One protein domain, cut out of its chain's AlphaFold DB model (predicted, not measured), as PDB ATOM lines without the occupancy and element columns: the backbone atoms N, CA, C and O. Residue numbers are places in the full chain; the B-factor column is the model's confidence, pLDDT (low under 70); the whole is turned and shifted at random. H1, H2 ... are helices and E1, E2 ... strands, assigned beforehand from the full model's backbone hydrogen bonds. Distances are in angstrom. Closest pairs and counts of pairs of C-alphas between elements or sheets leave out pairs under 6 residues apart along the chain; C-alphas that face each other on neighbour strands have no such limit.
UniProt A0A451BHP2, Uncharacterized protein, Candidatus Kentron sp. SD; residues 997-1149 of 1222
ATOM      1  N   GLU A 997     191.352 250.202 151.611       50.88
ATOM      2  CA  GLU A 997     190.229 249.271 151.791       50.88
ATOM      3  C   GLU A 997     189.911 248.559 150.461       50.88
ATOM      4  O   GLU A 997     189.386 249.173 149.537       50.88
ATOM      5  N   THR A 998     190.195 247.259 150.338       48.28
ATOM      6  CA  THR A 998     190.090 246.469 149.087       48.28
ATOM      7  C   THR A 998     188.709 246.550 148.432       48.28
ATOM      8  O   THR A 998     188.559 246.367 147.226       48.28
ATOM      9  N   ARG A 999     187.679 246.854 149.226       51.06
ATOM     10  CA  ARG A 999     186.315 247.122 148.764       51.06
ATOM     11  C   ARG A 999     186.210 248.396 147.912       51.06
ATOM     12  O   ARG A 999     185.466 248.405 146.941       51.06
ATOM     13  N   THR A1000     186.965 249.430 148.258       52.19
ATOM     14  CA  THR A1000     186.951 250.759 147.625       52.19
ATOM     15  C   THR A1000     187.699 250.763 146.292       52.19
ATOM     16  O   THR A1000     187.196 251.300 145.311       52.19
ATOM     17  N   LEU A1001     188.811 250.024 146.213       56.50
ATOM     18  CA  LEU A1001     189.517 249.717 144.964       56.50
ATOM     19  C   LEU A1001     188.632 248.929 143.989       56.50
ATOM     20  O   LEU A1001     188.536 249.286 142.818       56.50
ATOM     21  N   LYS A1002     187.905 247.912 144.479       62.78
ATOM     22  CA  LYS A1002     186.943 247.152 143.659       62.78
ATOM     23  C   LYS A1002     185.785 248.013 143.149       62.78
ATOM     24  O   LYS A1002     185.331 247.817 142.024       62.78
ATOM     25  N   GLU A1003     185.276 248.938 143.960       62.06
ATOM     26  CA  GLU A1003     184.237 249.890 143.544       62.06
ATOM     27  C   GLU A1003     184.767 250.865 142.477       62.06
ATOM     28  O   GLU A1003     184.087 251.097 141.480       62.06
ATOM     29  N   TYR A1004     186.001 251.350 142.619       61.81
ATOM     30  CA  TYR A1004     186.649 252.236 141.650       61.81
ATOM     31  C   TYR A1004     186.935 251.575 140.302       61.81
ATOM     32  O   TYR A1004     186.545 252.101 139.259       61.81
ATOM     33  N   ALA A1005     187.538 250.385 140.320       66.25
ATOM     34  CA  ALA A1005     187.795 249.596 139.122       66.25
ATOM     35  C   ALA A1005     186.500 249.351 138.335       66.25
ATOM     36  O   ALA A1005     186.456 249.515 137.117       66.25
ATOM     37  N   ARG A1006     185.402 249.034 139.039       70.69
ATOM     38  CA  ARG A1006     184.077 248.881 138.422       70.69
ATOM     39  C   ARG A1006     183.602 250.167 137.762       70.69
ATOM     40  O   ARG A1006     183.040 250.079 136.674       70.69
ATOM     41  N   THR A1007     183.820 251.328 138.372       66.94
ATOM     42  CA  THR A1007     183.451 252.623 137.785       66.94
ATOM     43  C   THR A1007     184.264 252.926 136.529       66.94
ATOM     44  O   THR A1007     183.667 253.252 135.508       66.94
ATOM     45  N   ARG A1008     185.592 252.740 136.549       69.38
ATOM     46  CA  ARG A1008     186.466 252.965 135.379       69.38
ATOM     47  C   ARG A1008     186.111 252.036 134.214       69.38
ATOM     48  O   ARG A1008     185.960 252.489 133.084       69.38
ATOM     49  N   ILE A1009     185.859 250.758 134.500       79.38
ATOM     50  CA  ILE A1009     185.365 249.799 133.501       79.38
ATOM     51  C   ILE A1009     183.964 250.176 133.001       79.38
ATOM     52  O   ILE A1009     183.692 250.061 131.811       79.38
ATOM     53  N   SER A1010     183.074 250.649 133.878       76.88
ATOM     54  CA  SER A1010     181.731 251.096 133.478       76.88
ATOM     55  C   SER A1010     181.775 252.344 132.597       76.88
ATOM     56  O   SER A1010     180.954 252.470 131.694       76.88
ATOM     57  N   GLN A1011     182.730 253.248 132.825       73.38
ATOM     58  CA  GLN A1011     182.960 254.393 131.950       73.38
ATOM     59  C   GLN A1011     183.457 253.928 130.577       73.38
ATOM     60  O   GLN A1011     182.837 254.263 129.578       73.38
ATOM     61  N   GLY A1012     184.448 253.031 130.529       76.81
ATOM     62  CA  GLY A1012     184.911 252.436 129.270       76.81
ATOM     63  C   GLY A1012     183.807 251.713 128.481       76.81
ATOM     64  O   GLY A1012     183.777 251.785 127.256       76.81
ATOM     65  N   VAL A1013     182.858 251.067 129.172       80.94
ATOM     66  CA  VAL A1013     181.640 250.470 128.583       80.94
ATOM     67  C   VAL A1013     180.739 251.540 127.959       80.94
ATOM     68  O   VAL A1013     180.266 251.355 126.838       80.94
ATOM     69  N   LYS A1014     180.506 252.663 128.651       78.44
ATOM     70  CA  LYS A1014     179.693 253.776 128.134       78.44
ATOM     71  C   LYS A1014     180.353 254.465 126.946       78.44
ATOM     72  O   LYS A1014     179.677 254.711 125.951       78.44
ATOM     73  N   ASP A1015     181.652 254.731 127.031       77.56
ATOM     74  CA  ASP A1015     182.418 255.372 125.961       77.56
ATOM     75  C   ASP A1015     182.415 254.484 124.713       77.56
ATOM     76  O   ASP A1015     182.066 254.940 123.625       77.56
ATOM     77  N   PHE A1016     182.651 253.177 124.883       82.62
ATOM     78  CA  PHE A1016     182.538 252.199 123.802       82.62
ATOM     79  C   PHE A1016     181.137 252.174 123.183       82.62
ATOM     80  O   PHE A1016     180.998 252.135 121.959       82.62
ATOM     81  N   ALA A1017     180.085 252.186 124.005       83.19
ATOM     82  CA  ALA A1017     178.712 252.192 123.518       83.19
ATOM     83  C   ALA A1017     178.381 253.465 122.729       83.19
ATOM     84  O   ALA A1017     177.772 253.371 121.665       83.19
ATOM     85  N   LYS A1018     178.836 254.629 123.207       80.00
ATOM     86  CA  LYS A1018     178.670 255.925 122.539       80.00
ATOM     87  C   LYS A1018     179.423 255.971 121.208       80.00
ATOM     88  O   LYS A1018     178.831 256.337 120.199       80.00
ATOM     89  N   GLU A1019     180.686 255.538 121.178       82.31
ATOM     90  CA  GLU A1019     181.504 255.476 119.955       82.31
ATOM     91  C   GLU A1019     180.898 254.561 118.880       82.31
ATOM     92  O   GLU A1019     181.041 254.824 117.688       82.31
ATOM     93  N   ASN A1020     180.221 253.485 119.292       82.25
ATOM     94  CA  ASN A1020     179.715 252.448 118.389       82.25
ATOM     95  C   ASN A1020     178.185 252.456 118.225       82.25
ATOM     96  O   ASN A1020     177.638 251.532 117.621       82.25
ATOM     97  N   ASN A1021     177.499 253.490 118.729       83.94
ATOM     98  CA  ASN A1021     176.039 253.652 118.689       83.94
ATOM     99  C   ASN A1021     175.262 252.427 119.214       83.94
ATOM    100  O   ASN A1021     174.282 251.982 118.612       83.94
ATOM    101  N   ILE A1022     175.714 251.853 120.331       82.50
ATOM    102  CA  ILE A1022     175.082 250.684 120.952       82.50
ATOM    103  C   ILE A1022     173.888 251.145 121.800       82.50
ATOM    104  O   ILE A1022     174.050 252.058 122.609       82.50
ATOM    105  N   PRO A1023     172.705 250.512 121.684       81.56
ATOM    106  CA  PRO A1023     171.556 250.842 122.523       81.56
ATOM    107  C   PRO A1023     171.856 250.695 124.023       81.56
ATOM    108  O   PRO A1023     172.435 249.695 124.449       81.56
ATOM    109  N   ASP A1024     171.353 251.615 124.852       72.31
ATOM    110  CA  ASP A1024     171.554 251.617 126.316       72.31
ATOM    111  C   ASP A1024     171.177 250.291 127.001       72.31
ATOM    112  O   ASP A1024     171.759 249.888 128.011       72.31
ATOM    113  N   ALA A1025     170.191 249.574 126.449       71.56
ATOM    114  CA  ALA A1025     169.774 248.267 126.949       71.56
ATOM    115  C   ALA A1025     170.870 247.191 126.817       71.56
ATOM    116  O   ALA A1025     170.898 246.254 127.616       71.56
ATOM    117  N   GLU A1026     171.763 247.343 125.839       75.25
ATOM    118  CA  GLU A1026     172.855 246.429 125.493       75.25
ATOM    119  C   GLU A1026     174.227 246.967 125.961       75.25
ATOM    120  O   GLU A1026     175.182 246.203 126.070       75.25
ATOM    121  N   ALA A1027     174.298 248.243 126.362       76.81
ATOM    122  CA  ALA A1027     175.470 248.924 126.927       76.81
ATOM    123  C   ALA A1027     175.590 248.829 128.467       76.81
ATOM    124  O   ALA A1027     176.235 249.659 129.106       76.81
ATOM    125  N   ARG A1028     174.939 247.846 129.104       76.00
ATOM    126  CA  ARG A1028     174.833 247.777 130.578       76.00
ATOM    127  C   ARG A1028     176.107 247.314 131.278       76.00
ATOM    128  O   ARG A1028     176.389 247.754 132.388       76.00
ATOM    129  N   ASP A1029     176.834 246.387 130.665       80.81
ATOM    130  CA  ASP A1029     178.091 245.861 131.181       80.81
ATOM    131  C   ASP A1029     178.954 245.284 130.048       80.81
ATOM    132  O   ASP A1029     178.519 245.137 128.904       80.81
ATOM    133  N   VAL A1030     180.199 244.937 130.383       84.19
ATOM    134  CA  VAL A1030     181.163 244.359 129.436       84.19
ATOM    135  C   VAL A1030     180.647 243.068 128.784       84.19
ATOM    136  O   VAL A1030     180.922 242.827 127.614       84.19
ATOM    137  N   ALA A1031     179.880 242.239 129.502       83.75
ATOM    138  CA  ALA A1031     179.379 240.980 128.954       83.75
ATOM    139  C   ALA A1031     178.267 241.216 127.919       83.75
ATOM    140  O   ALA A1031     178.220 240.531 126.898       83.75
ATOM    141  N   ALA A1032     177.400 242.204 128.155       83.25
ATOM    142  CA  ALA A1032     176.367 242.629 127.219       83.25
ATOM    143  C   ALA A1032     176.976 243.229 125.940       83.25
ATOM    144  O   ALA A1032     176.603 242.802 124.846       83.25
ATOM    145  N   ILE A1033     177.983 244.105 126.069       84.44
ATOM    146  CA  ILE A1033     178.731 244.661 124.928       84.44
ATOM    147  C   ILE A1033     179.430 243.557 124.131       84.44
ATOM    148  O   ILE A1033     179.354 243.525 122.900       84.44
ATOM    149  N   LEU A1034     180.089 242.617 124.809       84.81
ATOM    150  CA  LEU A1034     180.773 241.516 124.139       84.81
ATOM    151  C   LEU A1034     179.785 240.619 123.380       84.81
ATOM    152  O   LEU A1034     180.010 240.270 122.225       84.81
ATOM    153  N   LYS A1035     178.642 240.295 123.991       83.69
ATOM    154  CA  LYS A1035     177.586 239.508 123.342       83.69
ATOM    155  C   LYS A1035     176.990 240.241 122.136       83.69
ATOM    156  O   LYS A1035     176.720 239.621 121.106       83.69
ATOM    157  N   TRP A1036     176.793 241.551 122.256       86.31
ATOM    158  CA  TRP A1036     176.287 242.394 121.180       86.31
ATOM    159  C   TRP A1036     177.244 242.451 119.990       86.31
ATOM    160  O   TRP A1036     176.832 242.201 118.857       86.31
ATOM    161  N   THR A1037     178.524 242.723 120.251       83.12
ATOM    162  CA  THR A1037     179.567 242.808 119.219       83.12
ATOM    163  C   THR A1037     179.789 241.467 118.529       83.12
ATOM    164  O   THR A1037     179.873 241.428 117.304       83.12
ATOM    165  N   GLN A1038     179.767 240.355 119.271       81.12
ATOM    166  CA  GLN A1038     179.801 239.005 118.697       81.12
ATOM    167  C   GLN A1038     178.605 238.739 117.775       81.12
ATOM    168  O   GLN A1038     178.778 238.198 116.684       81.12
ATOM    169  N   LYS A1039     177.389 239.123 118.183       80.38
ATOM    170  CA  LYS A1039     176.182 238.969 117.358       80.38
ATOM    171  C   LYS A1039     176.269 239.792 116.068       80.38
ATOM    172  O   LYS A1039     175.941 239.271 115.008       80.38
ATOM    173  N   HIS A1040     176.729 241.038 116.152       77.88
ATOM    174  CA  HIS A1040     176.833 241.928 114.992       77.88
ATOM    175  C   HIS A1040     177.963 241.524 114.039       77.88
ATOM    176  O   HIS A1040     177.771 241.567 112.829       77.88
ATOM    177  N   TYR A1041     179.097 241.046 114.559       74.44
ATOM    178  CA  TYR A1041     180.163 240.477 113.730       74.44
ATOM    179  C   TYR A1041     179.695 239.226 112.967       74.44
ATOM    180  O   TYR A1041     180.014 239.057 111.795       74.44
ATOM    181  N   LYS A1042     178.881 238.367 113.598       69.88
ATOM    182  CA  LYS A1042     178.305 237.173 112.947       69.88
ATOM    183  C   LYS A1042     177.367 237.509 111.787       69.88
ATOM    184  O   LYS A1042     177.237 236.713 110.867       69.88
ATOM    185  N   GLN A1043     176.695 238.655 111.842       68.88
ATOM    186  CA  GLN A1043     175.782 239.085 110.784       68.88
ATOM    187  C   GLN A1043     176.537 239.653 109.573       68.88
ATOM    188  O   GLN A1043     176.053 239.510 108.452       68.88
ATOM    189  N   GLN A1044     177.701 240.282 109.788       63.53
ATOM    190  CA  GLN A1044     178.543 240.892 108.751       63.53
ATOM    191  C   GLN A1044     180.027 240.854 109.175       63.53
ATOM    192  O   GLN A1044     180.439 241.585 110.078       63.53
ATOM    193  N   SER A1045     180.838 240.009 108.527       64.81
ATOM    194  CA  SER A1045     182.270 239.864 108.823       64.81
ATOM    195  C   SER A1045     183.120 240.800 107.952       64.81
ATOM    196  O   SER A1045     183.564 240.409 106.869       64.81
ATOM    197  N   ASP A1046     183.351 242.029 108.416       74.56
ATOM    198  CA  ASP A1046     184.304 242.971 107.813       74.56
ATOM    199  C   ASP A1046     185.377 243.442 108.818       74.56
ATOM    200  O   ASP A1046     185.303 243.180 110.024       74.56
ATOM    201  N   GLU A1047     186.419 244.107 108.311       72.38
ATOM    202  CA  GLU A1047     187.569 244.563 109.109       72.38
ATOM    203  C   GLU A1047     187.182 245.614 110.161       72.38
ATOM    204  O   GLU A1047     187.729 245.620 111.267       72.38
ATOM    205  N   THR A1048     186.186 246.452 109.864       74.94
ATOM    206  CA  THR A1048     185.679 247.480 110.780       74.94
ATOM    207  C   THR A1048     184.969 246.834 111.971       74.94
ATOM    208  O   THR A1048     185.242 247.169 113.123       74.94
ATOM    209  N   ARG A1049     184.105 245.843 111.731       79.31
ATOM    210  CA  ARG A1049     183.403 245.077 112.772       79.31
ATOM    211  C   ARG A1049     184.355 244.188 113.566       79.31
ATOM    212  O   ARG A1049     184.158 244.027 114.771       79.31
ATOM    213  N   LEU A1050     185.408 243.664 112.936       79.62
ATOM    214  CA  LEU A1050     186.480 242.956 113.637       79.62
ATOM    215  C   LEU A1050     187.220 243.875 114.616       79.62
ATOM    216  O   LEU A1050     187.515 243.458 115.735       79.62
ATOM    217  N   ALA A1051     187.503 245.122 114.228       80.75
ATOM    218  CA  ALA A1051     188.133 246.099 115.113       80.75
ATOM    219  C   ALA A1051     187.248 246.413 116.334       80.75
ATOM    220  O   ALA A1051     187.742 246.449 117.462       80.75
ATOM    221  N   VAL A1052     185.933 246.549 116.131       84.25
ATOM    222  CA  VAL A1052     184.952 246.729 117.217       84.25
ATOM    223  C   VAL A1052     184.916 245.507 118.144       84.25
ATOM    224  O   VAL A1052     184.941 245.656 119.365       84.25
ATOM    225  N   LEU A1053     184.931 244.291 117.587       85.06
ATOM    226  CA  LEU A1053     184.985 243.049 118.361       85.06
ATOM    227  C   LEU A1053     186.282 242.938 119.183       85.06
ATOM    228  O   LEU A1053     186.234 242.594 120.362       85.06
ATOM    229  N   LYS A1054     187.436 243.277 118.595       86.06
ATOM    230  CA  LYS A1054     188.737 243.302 119.286       86.06
ATOM    231  C   LYS A1054     188.747 244.286 120.454       86.06
ATOM    232  O   LYS A1054     189.190 243.926 121.541       86.06
ATOM    233  N   LYS A1055     188.204 245.490 120.265       86.88
ATOM    234  CA  LYS A1055     188.046 246.475 121.343       86.88
ATOM    235  C   LYS A1055     187.091 245.981 122.447       86.88
ATOM    236  O   LYS A1055     187.379 246.164 123.625       86.88
ATOM    237  N   ALA A1056     186.003 245.284 122.113       87.19
ATOM    238  CA  ALA A1056     185.127 244.682 123.127       87.19
ATOM    239  C   ALA A1056     185.831 243.582 123.946       87.19
ATOM    240  O   ALA A1056     185.648 243.502 125.161       87.19
ATOM    241  N   PHE A1057     186.680 242.766 123.312       87.44
ATOM    242  CA  PHE A1057     187.538 241.818 124.027       87.44
ATOM    243  C   PHE A1057     188.607 242.510 124.876       87.44
ATOM    244  O   PHE A1057     188.878 242.045 125.978       87.44
ATOM    245  N   ALA A1058     189.142 243.648 124.432       85.88
ATOM    246  CA  ALA A1058     190.050 244.460 125.236       85.88
ATOM    247  C   ALA A1058     189.386 244.998 126.517       85.88
ATOM    248  O   ALA A1058     190.012 244.979 127.574       85.88
ATOM    249  N   LEU A1059     188.104 245.390 126.467       85.75
ATOM    250  CA  LEU A1059     187.322 245.730 127.667       85.75
ATOM    251  C   LEU A1059     187.154 244.532 128.609       85.75
ATOM    252  O   LEU A1059     187.288 244.674 129.828       85.75
ATOM    253  N   GLU A1060     186.857 243.346 128.062       89.50
ATOM    254  CA  GLU A1060     186.804 242.101 128.841       89.50
ATOM    255  C   GLU A1060     188.157 241.812 129.495       89.50
ATOM    256  O   GLU A1060     188.211 241.493 130.684       89.50
ATOM    257  N   TYR A1061     189.239 241.991 128.742       87.19
ATOM    258  CA  TYR A1061     190.600 241.790 129.205       87.19
ATOM    259  C   TYR A1061     190.999 242.758 130.307       87.19
ATOM    260  O   TYR A1061     191.472 242.309 131.351       87.19
ATOM    261  N   ALA A1062     190.738 244.050 130.135       85.00
ATOM    262  CA  ALA A1062     191.008 245.052 131.151       85.00
ATOM    263  C   ALA A1062     190.239 244.746 132.446       85.00
ATOM    264  O   ALA A1062     190.822 244.685 133.530       85.00
ATOM    265  N   LYS A1063     188.937 244.451 132.338       87.94
ATOM    266  CA  LYS A1063     188.102 244.104 133.494       87.94
ATOM    267  C   LYS A1063     188.639 242.884 134.243       87.94
ATOM    268  O   LYS A1063     188.812 242.940 135.455       87.94
ATOM    269  N   LYS A1064     188.893 241.786 133.528       87.38
ATOM    270  CA  LYS A1064     189.329 240.519 134.129       87.38
ATOM    271  C   LYS A1064     190.733 240.593 134.718       87.38
ATOM    272  O   LYS A1064     190.964 240.056 135.792       87.38
ATOM    273  N   THR A1065     191.634 241.316 134.061       83.62
ATOM    274  CA  THR A1065     192.994 241.555 134.555       83.62
ATOM    275  C   THR A1065     192.977 242.374 135.847       83.62
ATOM    276  O   THR A1065     193.650 242.016 136.810       83.62
ATOM    277  N   LEU A1066     192.157 243.431 135.919       79.88
ATOM    278  CA  LEU A1066     191.970 244.192 137.160       79.88
ATOM    279  C   LEU A1066     191.330 243.341 138.262       79.88
ATOM    280  O   LEU A1066     191.788 243.400 139.402       79.88
ATOM    281  N   ASP A1067     190.307 242.542 137.941       82.25
ATOM    282  CA  ASP A1067     189.681 241.624 138.899       82.25
ATOM    283  C   ASP A1067     190.725 240.651 139.489       82.25
ATOM    284  O   ASP A1067     190.815 240.539 140.710       82.25
ATOM    285  N   ASP A1068     191.584 240.042 138.663       80.69
ATOM    286  CA  ASP A1068     192.649 239.128 139.107       80.69
ATOM    287  C   ASP A1068     193.681 239.794 140.021       80.69
ATOM    288  O   ASP A1068     194.076 239.219 141.040       80.69
ATOM    289  N   TYR A1069     194.134 240.997 139.661       76.69
ATOM    290  CA  TYR A1069     195.105 241.744 140.456       76.69
ATOM    291  C   TYR A1069     194.506 242.209 141.793       76.69
ATOM    292  O   TYR A1069     195.166 242.142 142.831       76.69
ATOM    293  N   MET A1070     193.231 242.610 141.803       70.88
ATOM    294  CA  MET A1070     192.512 243.000 143.021       70.88
ATOM    295  C   MET A1070     192.125 241.811 143.913       70.88
ATOM    296  O   MET A1070     191.959 241.980 145.125       70.88
ATOM    297  N   GLU A1071     191.926 240.627 143.332       75.56
ATOM    298  CA  GLU A1071     191.621 239.377 144.043       75.56
ATOM    299  C   GLU A1071     192.869 238.615 144.484       75.56
ATOM    300  O   GLU A1071     192.772 237.711 145.316       75.56
ATOM    301  N   SER A1072     194.046 239.014 143.996       66.12
ATOM    302  CA  SER A1072     195.318 238.451 144.428       66.12
ATOM    303  C   SER A1072     195.554 238.685 145.923       66.12
ATOM    304  O   SER A1072     195.299 239.761 146.469       66.12
ATOM    305  N   SER A1073     196.078 237.672 146.611       54.75
ATOM    306  CA  SER A1073     196.596 237.814 147.975       54.75
ATOM    307  C   SER A1073     197.965 238.503 148.012       54.75
ATOM    308  O   SER A1073     198.424 238.854 149.093       54.75
ATOM    309  N   VAL A1074     198.597 238.705 146.848       59.53
ATOM    310  CA  VAL A1074     199.919 239.317 146.688       59.53
ATOM    311  C   VAL A1074     199.798 240.843 146.633       59.53
ATOM    312  O   VAL A1074     199.041 241.399 145.843       59.53
ATOM    313  N   ASP A1075     200.578 241.547 147.448       51.72
ATOM    314  CA  ASP A1075     200.448 243.007 147.607       51.72
ATOM    315  C   ASP A1075     200.930 243.795 146.386       51.72
ATOM    316  O   ASP A1075     200.342 244.812 146.019       51.72
ATOM    317  N   LYS A1076     201.961 243.280 145.708       56.31
ATOM    318  CA  LYS A1076     202.490 243.844 144.459       56.31
ATOM    319  C   LYS A1076     201.435 243.865 143.349       56.31
ATOM    320  O   LYS A1076     201.390 244.808 142.563       56.31
ATOM    321  N   ASP A1077     200.570 242.859 143.317       60.06
ATOM    322  CA  ASP A1077     199.492 242.737 142.339       60.06
ATOM    323  C   ASP A1077     198.429 243.826 142.549       60.06
ATOM    324  O   ASP A1077     197.997 244.461 141.593       60.06
ATOM    325  N   LYS A1078     198.079 244.140 143.804       58.94
ATOM    326  CA  LYS A1078     197.136 245.227 144.125       58.94
ATOM    327  C   LYS A1078     197.704 246.615 143.833       58.94
ATOM    328  O   LYS A1078     196.958 247.477 143.378       58.94
ATOM    329  N   GLN A1079     199.001 246.826 144.071       57.06
ATOM    330  CA  GLN A1079     199.674 248.065 143.671       57.06
ATOM    331  C   GLN A1079     199.686 248.203 142.149       57.06
ATOM    332  O   GLN A1079     199.324 249.247 141.629       57.06
ATOM    333  N   THR A1080     199.986 247.111 141.442       67.19
ATOM    334  CA  THR A1080     199.923 247.080 139.978       67.19
ATOM    335  C   THR A1080     198.510 247.417 139.492       67.19
ATOM    336  O   THR A1080     198.367 248.192 138.557       67.19
ATOM    337  N   ALA A1081     197.447 246.932 140.149       68.62
ATOM    338  CA  ALA A1081     196.079 247.351 139.826       68.62
ATOM    339  C   ALA A1081     195.848 248.857 140.028       68.62
ATOM    340  O   ALA A1081     195.200 249.473 139.188       68.62
ATOM    341  N   LEU A1082     196.347 249.448 141.120       59.44
ATOM    342  CA  LEU A1082     196.246 250.892 141.366       59.44
ATOM    343  C   LEU A1082     196.972 251.686 140.274       59.44
ATOM    344  O   LEU A1082     196.372 252.579 139.686       59.44
ATOM    345  N   ASP A1083     198.208 251.302 139.960       62.44
ATOM    346  CA  ASP A1083     199.036 251.958 138.947       62.44
ATOM    347  C   ASP A1083     198.387 251.862 137.553       62.44
ATOM    348  O   ASP A1083     198.359 252.836 136.801       62.44
ATOM    349  N   LEU A1084     197.788 250.710 137.223       69.00
ATOM    350  CA  LEU A1084     197.003 250.539 135.997       69.00
ATOM    351  C   LEU A1084     195.753 251.435 135.999       69.00
ATOM    352  O   LEU A1084     195.411 252.008 134.971       69.00
ATOM    353  N   MET A1085     195.064 251.594 137.132       66.62
ATOM    354  CA  MET A1085     193.867 252.444 137.220       66.62
ATOM    355  C   MET A1085     194.168 253.953 137.213       66.62
ATOM    356  O   MET A1085     193.323 254.724 136.738       66.62
ATOM    357  N   ASP A1086     195.333 254.362 137.728       58.59
ATOM    358  CA  ASP A1086     195.859 255.732 137.635       58.59
ATOM    359  C   ASP A1086     196.240 256.082 136.177       58.59
ATOM    360  O   ASP A1086     196.113 257.238 135.766       58.59
ATOM    361  N   GLY A1087     196.632 255.084 135.373       61.28
ATOM    362  CA  GLY A1087     196.821 255.195 133.922       61.28
ATOM    363  C   GLY A1087     195.528 255.080 133.095       61.28
ATOM    364  O   GLY A1087     194.447 254.778 133.605       61.28
ATOM    365  N   ASP A1088     195.626 255.293 131.777       69.00
ATOM    366  CA  ASP A1088     194.532 255.019 130.828       69.00
ATOM    367  C   ASP A1088     194.526 253.539 130.421       69.00
ATOM    368  O   ASP A1088     194.665 253.182 129.255       69.00
ATOM    369  N   PHE A1089     194.401 252.642 131.398       75.94
ATOM    370  CA  PHE A1089     194.531 251.208 131.141       75.94
ATOM    371  C   PHE A1089     193.499 250.663 130.144       75.94
ATOM    372  O   PHE A1089     193.802 249.738 129.392       75.94
ATOM    373  N   VAL A1090     192.294 251.242 130.094       76.00
ATOM    374  CA  VAL A1090     191.285 250.874 129.088       76.00
ATOM    375  C   VAL A1090     191.707 251.356 127.697       76.00
ATOM    376  O   VAL A1090     191.649 250.572 126.750       76.00
ATOM    377  N   GLY A1091     192.187 252.597 127.563       75.38
ATOM    378  CA  GLY A1091     192.726 253.103 126.301       75.38
ATOM    379  C   GLY A1091     193.983 252.360 125.842       75.38
ATOM    380  O   GLY A1091     194.125 252.058 124.657       75.38
ATOM    381  N   ASP A1092     194.862 251.968 126.761       76.25
ATOM    382  CA  ASP A1092     196.046 251.160 126.460       76.25
ATOM    383  C   ASP A1092     195.671 249.732 126.047       76.25
ATOM    384  O   ASP A1092     196.233 249.201 125.086       76.25
ATOM    385  N   ALA A1093     194.648 249.140 126.674       81.25
ATOM    386  CA  ALA A1093     194.078 247.872 126.228       81.25
ATOM    387  C   ALA A1093     193.457 247.979 124.822       81.25
ATOM    388  O   ALA A1093     193.487 247.007 124.072       81.25
ATOM    389  N   TYR A1094     192.932 249.143 124.417       82.06
ATOM    390  CA  TYR A1094     192.470 249.358 123.039       82.06
ATOM    391  C   TYR A1094     193.599 249.472 122.015       82.06
ATOM    392  O   TYR A1094     193.380 249.110 120.856       82.06
ATOM    393  N   LYS A1095     194.784 249.957 122.409       79.88
ATOM    394  CA  LYS A1095     195.960 250.040 121.524       79.88
ATOM    395  C   LYS A1095     196.539 248.657 121.213       79.88
ATOM    396  O   LYS A1095     196.968 248.431 120.084       79.88
ATOM    397  N   ASP A1096     196.511 247.738 122.178       79.38
ATOM    398  CA  ASP A1096     196.951 246.340 122.031       79.38
ATOM    399  C   ASP A1096     195.853 245.365 122.515       79.38
ATOM    400  O   ASP A1096     195.922 244.841 123.635       79.38
ATOM    401  N   PRO A1097     194.790 245.148 121.710       83.56
ATOM    402  CA  PRO A1097     193.604 244.419 122.140       83.56
ATOM    403  C   PRO A1097     193.876 242.927 122.338       83.56
ATOM    404  O   PRO A1097     194.116 242.176 121.387       83.56
ATOM    405  N   LYS A1098     193.750 242.492 123.594       85.44
ATOM    406  CA  LYS A1098     193.931 241.103 124.032       85.44
ATOM    407  C   LYS A1098     192.612 240.453 124.418       85.44
ATOM    408  O   LYS A1098     191.657 241.110 124.818       85.44
ATOM    409  N   VAL A1099     192.588 239.130 124.334       84.62
ATOM    410  CA  VAL A1099     191.538 238.264 124.870       84.62
ATOM    411  C   VAL A1099     192.016 237.706 126.197       84.62
ATOM    412  O   VAL A1099     193.115 237.166 126.293       84.62
ATOM    413  N   TYR A1100     191.190 237.808 127.229       85.31
ATOM    414  CA  TYR A1100     191.499 237.185 128.509       85.31
ATOM    415  C   TYR A1100     191.197 235.687 128.477       85.31
ATOM    416  O   TYR A1100     190.064 235.284 128.196       85.31
ATOM    417  N   LEU A1101     192.216 234.880 128.781       79.69
ATOM    418  CA  LEU A1101     192.135 233.417 128.823       79.69
ATOM    419  C   LEU A1101     192.274 232.871 130.252       79.69
ATOM    420  O   LEU A1101     191.761 231.797 130.546       79.69
ATOM    421  N   GLY A1102     192.903 233.613 131.162       75.69
ATOM    422  CA  GLY A1102     193.035 233.242 132.568       75.69
ATOM    423  C   GLY A1102     194.087 234.087 133.279       75.69
ATOM    424  O   GLY A1102     194.751 234.914 132.653       75.69
ATOM    425  N   LYS A1103     194.271 233.872 134.585       76.25
ATOM    426  CA  LYS A1103     195.269 234.607 135.373       76.25
ATOM    427  C   LYS A1103     196.666 234.394 134.788       76.25
ATOM    428  O   LYS A1103     197.146 233.267 134.731       76.25
ATOM    429  N   GLY A1104     197.300 235.476 134.334       69.94
ATOM    430  CA  GLY A1104     198.607 235.423 133.668       69.94
ATOM    431  C   GLY A1104     198.584 234.896 132.224       69.94
ATOM    432  O   GLY A1104     199.655 234.707 131.645       69.94
ATOM    433  N   VAL A1105     197.408 234.694 131.615       78.69
ATOM    434  CA  VAL A1105     197.260 234.221 130.226       78.69
ATOM    435  C   VAL A1105     196.350 235.133 129.417       78.69
ATOM    436  O   VAL A1105     195.196 235.400 129.762       78.69
ATOM    437  N   SER A1106     196.867 235.557 128.274       84.31
ATOM    438  CA  SER A1106     196.154 236.383 127.304       84.31
ATOM    439  C   SER A1106     196.178 235.725 125.931       84.31
ATOM    440  O   SER A1106     196.933 234.781 125.719       84.31
ATOM    441  N   GLY A1107     195.364 236.195 124.996       83.44
ATOM    442  CA  GLY A1107     195.433 235.774 123.602       83.44
ATOM    443  C   GLY A1107     195.230 236.928 122.632       83.44
ATOM    444  O   GLY A1107     194.728 237.983 123.015       83.44
ATOM    445  N   SER A1108     195.609 236.735 121.372       82.25
ATOM    446  CA  SER A1108     195.416 237.715 120.300       82.25
ATOM    447  C   SER A1108     194.473 237.170 119.228       82.25
ATOM    448  O   SER A1108     194.619 236.034 118.784       82.25
ATOM    449  N   LEU A1109     193.481 237.975 118.835       80.62
ATOM    450  CA  LEU A1109     192.526 237.619 117.784       80.62
ATOM    451  C   LEU A1109     193.064 238.011 116.408       80.62
ATOM    452  O   LEU A1109     193.416 239.174 116.170       80.62
ATOM    453  N   ARG A1110     193.040 237.070 115.467       78.75
ATOM    454  CA  ARG A1110     193.396 237.296 114.062       78.75
ATOM    455  C   ARG A1110     192.306 236.741 113.157       78.75
ATOM    456  O   ARG A1110     191.720 235.709 113.459       78.75
ATOM    457  N   ALA A1111     192.010 237.456 112.079       73.06
ATOM    458  CA  ALA A1111     191.119 236.965 111.039       73.06
ATOM    459  C   ALA A1111     191.964 236.407 109.899       73.06
ATOM    460  O   ALA A1111     192.854 237.096 109.401       73.06
ATOM    461  N   GLU A1112     191.670 235.180 109.497       73.25
ATOM    462  CA  GLU A1112     192.256 234.545 108.327       73.25
ATOM    463  C   GLU A1112     191.164 234.424 107.263       73.25
ATOM    464  O   GLU A1112     190.098 233.841 107.490       73.25
ATOM    465  N   LYS A1113     191.395 235.058 106.111       62.78
ATOM    466  CA  LYS A1113     190.502 234.937 104.960       62.78
ATOM    467  C   LYS A1113     190.825 233.631 104.252       62.78
ATOM    468  O   LYS A1113     191.930 233.460 103.751       62.78
ATOM    469  N   THR A1114     189.838 232.750 104.187       61.16
ATOM    470  CA  THR A1114     189.823 231.633 103.241       61.16
ATOM    471  C   THR A1114     188.868 231.964 102.100       61.16
ATOM    472  O   THR A1114     188.012 232.839 102.242       61.16
ATOM    473  N   ASP A1115     188.984 231.252 100.980       49.62
ATOM    474  CA  ASP A1115     188.264 231.539  99.730       49.62
ATOM    475  C   ASP A1115     186.721 231.536  99.853       49.62
ATOM    476  O   ASP A1115     186.035 232.016  98.953       49.62
ATOM    477  N   ALA A1116     186.157 231.038 100.967       54.78
ATOM    478  CA  ALA A1116     184.712 230.986 101.223       54.78
ATOM    479  C   ALA A1116     184.251 231.522 102.601       54.78
ATOM    480  O   ALA A1116     183.045 231.650 102.822       54.78
ATOM    481  N   SER A1117     185.152 231.854 103.536       60.12
ATOM    482  CA  SER A1117     184.786 232.438 104.841       60.12
ATOM    483  C   SER A1117     185.962 233.133 105.535       60.12
ATOM    484  O   SER A1117     187.127 232.777 105.351       60.12
ATOM    485  N   THR A1118     185.657 234.125 106.375       61.66
ATOM    486  CA  THR A1118     186.640 234.715 107.298       61.66
ATOM    487  C   THR A1118     186.590 233.952 108.618       61.66
ATOM    488  O   THR A1118     185.608 234.065 109.353       61.66
ATOM    489  N   ASN A1119     187.633 233.178 108.919       68.31
ATOM    490  CA  ASN A1119     187.731 232.411 110.160       68.31
ATOM    491  C   ASN A1119     188.539 233.200 111.200       68.31
ATOM    492  O   ASN A1119     189.503 233.888 110.861       68.31
ATOM    493  N   LEU A1120     188.130 233.134 112.470       69.62
ATOM    494  CA  LEU A1120     188.843 233.784 113.570       69.62
ATOM    495  C   LEU A1120     189.757 232.790 114.282       69.62
ATOM    496  O   LEU A1120     189.306 231.741 114.735       69.62
ATOM    497  N   HIS A1121     191.022 233.171 114.406       74.06
ATOM    498  CA  HIS A1121     192.070 232.454 115.116       74.06
ATOM    499  C   HIS A1121     192.433 233.193 116.405       74.06
ATOM    500  O   HIS A1121     192.364 234.426 116.474       74.06
ATOM    501  N   LEU A1122     192.790 232.424 117.434       77.12
ATOM    502  CA  LEU A1122     193.155 232.919 118.755       77.12
ATOM    503  C   LEU A1122     194.507 232.335 119.158       77.12
ATOM    504  O   LEU A1122     194.599 231.142 119.432       77.12
ATOM    505  N   ASP A1123     195.525 233.189 119.222       78.62
ATOM    506  CA  ASP A1123     196.880 232.794 119.617       78.62
ATOM    507  C   ASP A1123     197.097 233.120 121.098       78.62
ATOM    508  O   ASP A1123     197.023 234.293 121.469       78.62
ATOM    509  N   ALA A1124     197.358 232.124 121.951       78.88
ATOM    510  CA  ALA A1124     197.613 232.342 123.378       78.88
ATOM    511  C   ALA A1124     199.040 232.837 123.674       78.88
ATOM    512  O   ALA A1124     200.001 232.560 122.962       78.88
ATOM    513  N   THR A1125     199.186 233.566 124.775       79.88
ATOM    514  CA  THR A1125     200.448 234.066 125.326       79.88
ATOM    515  C   THR A1125     200.425 233.910 126.848       79.88
ATOM    516  O   THR A1125     199.525 234.432 127.516       79.88
ATOM    517  N   VAL A1126     201.418 233.202 127.397       74.62
ATOM    518  CA  VAL A1126     201.557 232.911 128.836       74.62
ATOM    519  C   VAL A1126     202.640 233.798 129.451       74.62
ATOM    520  O   VAL A1126     203.738 233.930 128.911       74.62
ATOM    521  N   SER A1127     202.329 234.419 130.587       72.19
ATOM    522  CA  SER A1127     203.238 235.322 131.300       72.19
ATOM    523  C   SER A1127     204.361 234.555 132.006       72.19
ATOM    524  O   SER A1127     204.167 233.450 132.513       72.19
ATOM    525  N   LYS A1128     205.552 235.161 132.089       56.47
ATOM    526  CA  LYS A1128     206.722 234.561 132.750       56.47
ATOM    527  C   LYS A1128     206.415 234.271 134.230       56.47
ATOM    528  O   LYS A1128     206.101 235.192 134.977       56.47
ATOM    529  N   GLY A1129     206.539 233.007 134.647       53.00
ATOM    530  CA  GLY A1129     206.278 232.559 136.025       53.00
ATOM    531  C   GLY A1129     204.862 232.029 136.291       53.00
ATOM    532  O   GLY A1129     204.526 231.778 137.443       53.00
ATOM    533  N   THR A1130     204.024 231.864 135.262       63.62
ATOM    534  CA  THR A1130     202.710 231.204 135.365       63.62
ATOM    535  C   THR A1130     202.799 229.767 134.840       63.62
ATOM    536  O   THR A1130     203.114 229.569 133.670       63.62
ATOM    537  N   GLU A1131     202.518 228.767 135.682       60.19
ATOM    538  CA  GLU A1131     202.416 227.355 135.279       60.19
ATOM    539  C   GLU A1131     200.955 226.984 135.002       60.19
ATOM    540  O   GLU A1131     200.102 227.098 135.885       60.19
ATOM    541  N   ILE A1132     200.657 226.538 133.778       69.25
ATOM    542  CA  ILE A1132     199.328 226.064 133.370       69.25
ATOM    543  C   ILE A1132     199.470 224.762 132.583       69.25
ATOM    544  O   ILE A1132     200.329 224.639 131.716       69.25
ATOM    545  N   GLU A1133     198.596 223.799 132.879       71.81
ATOM    546  CA  GLU A1133     198.471 222.555 132.117       71.81
ATOM    547  C   GLU A1133     197.958 222.838 130.695       71.81
ATOM    548  O   GLU A1133     196.887 223.426 130.518       71.81
ATOM    549  N   GLU A1134     198.686 222.356 129.687       64.94
ATOM    550  CA  GLU A1134     198.401 222.551 128.255       64.94
ATOM    551  C   GLU A1134     196.964 222.137 127.876       64.94
ATOM    552  O   GLU A1134     196.243 222.890 127.228       64.94
ATOM    553  N   ALA A1135     196.466 221.024 128.428       64.88
ATOM    554  CA  ALA A1135     195.097 220.546 128.200       64.88
ATOM    555  C   ALA A1135     193.997 221.497 128.722       64.88
ATOM    556  O   ALA A1135     192.903 221.552 128.158       64.88
ATOM    557  N   LYS A1136     194.263 222.254 129.798       71.12
ATOM    558  CA  LYS A1136     193.326 223.266 130.321       71.12
ATOM    559  C   LYS A1136     193.347 224.528 129.465       71.12
ATOM    560  O   LYS A1136     192.302 225.152 129.287       71.12
ATOM    561  N   LEU A1137     194.512 224.889 128.928       69.69
ATOM    562  CA  LEU A1137     194.650 226.015 128.010       69.69
ATOM    563  C   LEU A1137     193.900 225.746 126.695       69.69
ATOM    564  O   LEU A1137     193.134 226.602 126.251       69.69
ATOM    565  N   ASP A1138     194.034 224.539 126.143       69.31
ATOM    566  CA  ASP A1138     193.352 224.121 124.912       69.31
ATOM    567  C   ASP A1138     191.822 224.114 125.046       69.31
ATOM    568  O   ASP A1138     191.119 224.601 124.158       69.31
ATOM    569  N   ASP A1139     191.279 223.631 126.171       73.25
ATOM    570  CA  ASP A1139     189.830 223.648 126.436       73.25
ATOM    571  C   ASP A1139     189.276 225.084 126.540       73.25
ATOM    572  O   ASP A1139     188.201 225.391 126.014       73.25
ATOM    573  N   VAL A1140     190.026 226.000 127.164       70.81
ATOM    574  CA  VAL A1140     189.634 227.413 127.284       70.81
ATOM    575  C   VAL A1140     189.719 228.138 125.940       70.81
ATOM    576  O   VAL A1140     188.792 228.880 125.592       70.81
ATOM    577  N   MET A1141     190.780 227.902 125.159       72.69
ATOM    578  CA  MET A1141     190.908 228.451 123.808       72.69
ATOM    579  C   MET A1141     189.773 227.962 122.909       72.69
ATOM    580  O   MET A1141     189.106 228.776 122.267       72.69
ATOM    581  N   LYS A1142     189.480 226.658 122.934       71.31
ATOM    582  CA  LYS A1142     188.400 226.057 122.148       71.31
ATOM    583  C   LYS A1142     187.034 226.651 122.498       71.31
ATOM    584  O   LYS A1142     186.330 227.101 121.599       71.31
ATOM    585  N   LYS A1143     186.691 226.778 123.786       72.75
ATOM    586  CA  LYS A1143     185.427 227.403 124.232       72.75
ATOM    587  C   LYS A1143     185.299 228.872 123.816       72.75
ATOM    588  O   LYS A1143     184.208 229.315 123.451       72.75
ATOM    589  N   LYS A1144     186.391 229.647 123.867       72.12
ATOM    590  CA  LYS A1144     186.392 231.058 123.440       72.12
ATOM    591  C   LYS A1144     186.249 231.190 121.921       72.12
ATOM    592  O   LYS A1144     185.496 232.052 121.481       72.12
ATOM    593  N   VAL A1145     186.888 230.320 121.136       68.50
ATOM    594  CA  VAL A1145     186.772 230.290 119.666       68.50
ATOM    595  C   VAL A1145     185.390 229.804 119.211       68.50
ATOM    596  O   VAL A1145     184.786 230.427 118.340       68.50
ATOM    597  N   GLU A1146     184.824 228.766 119.835       65.88
ATOM    598  CA  GLU A1146     183.473 228.252 119.536       65.88
ATOM    599  C   GLU A1146     182.362 229.269 119.861       65.88
ATOM    600  O   GLU A1146     181.367 229.367 119.144       65.88
ATOM    601  N   GLY A1147     182.530 230.101 120.896       60.78
ATOM    602  CA  GLY A1147     181.599 231.205 121.170       60.78
ATOM    603  C   GLY A1147     181.551 232.256 120.046       60.78
ATOM    604  O   GLY A1147     180.524 232.916 119.835       60.78
ATOM    605  N   ILE A1148     182.647 232.379 119.292       64.75
ATOM    606  CA  ILE A1148     182.867 233.371 118.236       64.75
ATOM    607  C   ILE A1148     182.504 232.803 116.850       64.75
ATOM    608  O   ILE A1148     181.842 233.495 116.076       64.75
ATOM    609  N   SER A1149     182.866 231.551 116.553       59.72
ATOM    610  CA  SER A1149     182.593 230.871 115.281       59.72
ATOM    611  C   SER A1149     181.345 229.994 115.379       59.72
ATOM    612  O   SER A1149     181.339 228.974 116.061       59.72
TER     613      SER A1149
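This is residues 997 to 1149 of the 1222 residues of an uncharacterized protein of Candidatus Kentron sp. SD (UniProt A0A451BHP2). A small three-stranded sheet lies between the helix H6 over one face and the long helix H3 over the other, and H3 is also the core of a bundle with H1, H2 and H4. H1 and H2 pack along H3, H4 folds back at one end of H3, and the short H5 packs on H3 too. The printed part has 153 residues with six named helices and three named strands, in the order H1 H2 H3 H4 H5 E1 E2 E3 H6; the sheet runs E1 E2 E3, antiparallel, and the class is mixed, helices and strands. The whole is compact, with a radius of gyration of the C-alphas of 16.0 A and spans of 53 by 40 by 22 A.

E1, residues 1099 to 1102, E2, residues 1105 to 1114, and E3, residues 1117 to 1126, form a meander, each strand the antiparallel neighbour of the one before. E1 and E2 are a hairpin at 138 degrees, with N 1099 and O 1107 within hydrogen-bond range at 2.8 A. E2 and E3 are a hairpin at 158 degrees, with N 1108 and O 1123 at 2.8 A and N 1125 and O 1106 at 2.7 A. H3, residues 1047 to 1071, is on the sheet at a height of 9.1 A and runs along the strands, at 14 degrees to E1 on the local plane; its closest C-alphas to E1 are Tyr 1061 and Tyr 1100, 4.7 A. H6, residues 1134 to 1148, is on the opposite face at a height of 8.6 A, slantwise to the strands, at 49 degrees to E2 on the local plane. H3 is the hub, touching four helices. H2, residues 1030 to 1043, makes a helical hairpin with H3 at a shallow tilt of 23 degrees, opposite ways, closest at the C-alphas of Leu 1034 and Ala 1056, 5.5 A. H1, residues 998 to 1019, touches H3 at a shallow tilt of 6 degrees, opposite ways, closest at the C-alphas of Ile 1009 and Lys 1063, 6.3 A. H4, residues 1075 to 1086, touches H3 at a steep tilt of 42 degrees, the closest C-alphas being Tyr 1069 and Asp 1077, 4.9 A. H5, residues 1089 to 1095, touches H3, with the C-alphas of Ala 1058 and Ala 1093 closest at 5.4 A. H1 and H6 are apart. In H1 to H5 every O i to N i+4 pair is within hydrogen-bond range; in H6 it is 10 of 11.

H3 is 35.5 A long, H1 31.7 A, H6 21.4 A and H2 20.1 A; E2 measures 28.1 A and E3 29.3 A. H1 begins at C-alpha 998, (190.090, 246.469, 149.087), and H6 ends at C-alpha 1148, (182.867, 233.371, 118.236).

The C-alphas farthest apart are those of Glu 997 and Asp 1115, 55.0 A. The printed part has no cut and no long link. Mean pLDDT of the printed part is 73.2, with 55 residues under 70, among them 997 to 1005, 1072 to 1088 and 1113 to 1120.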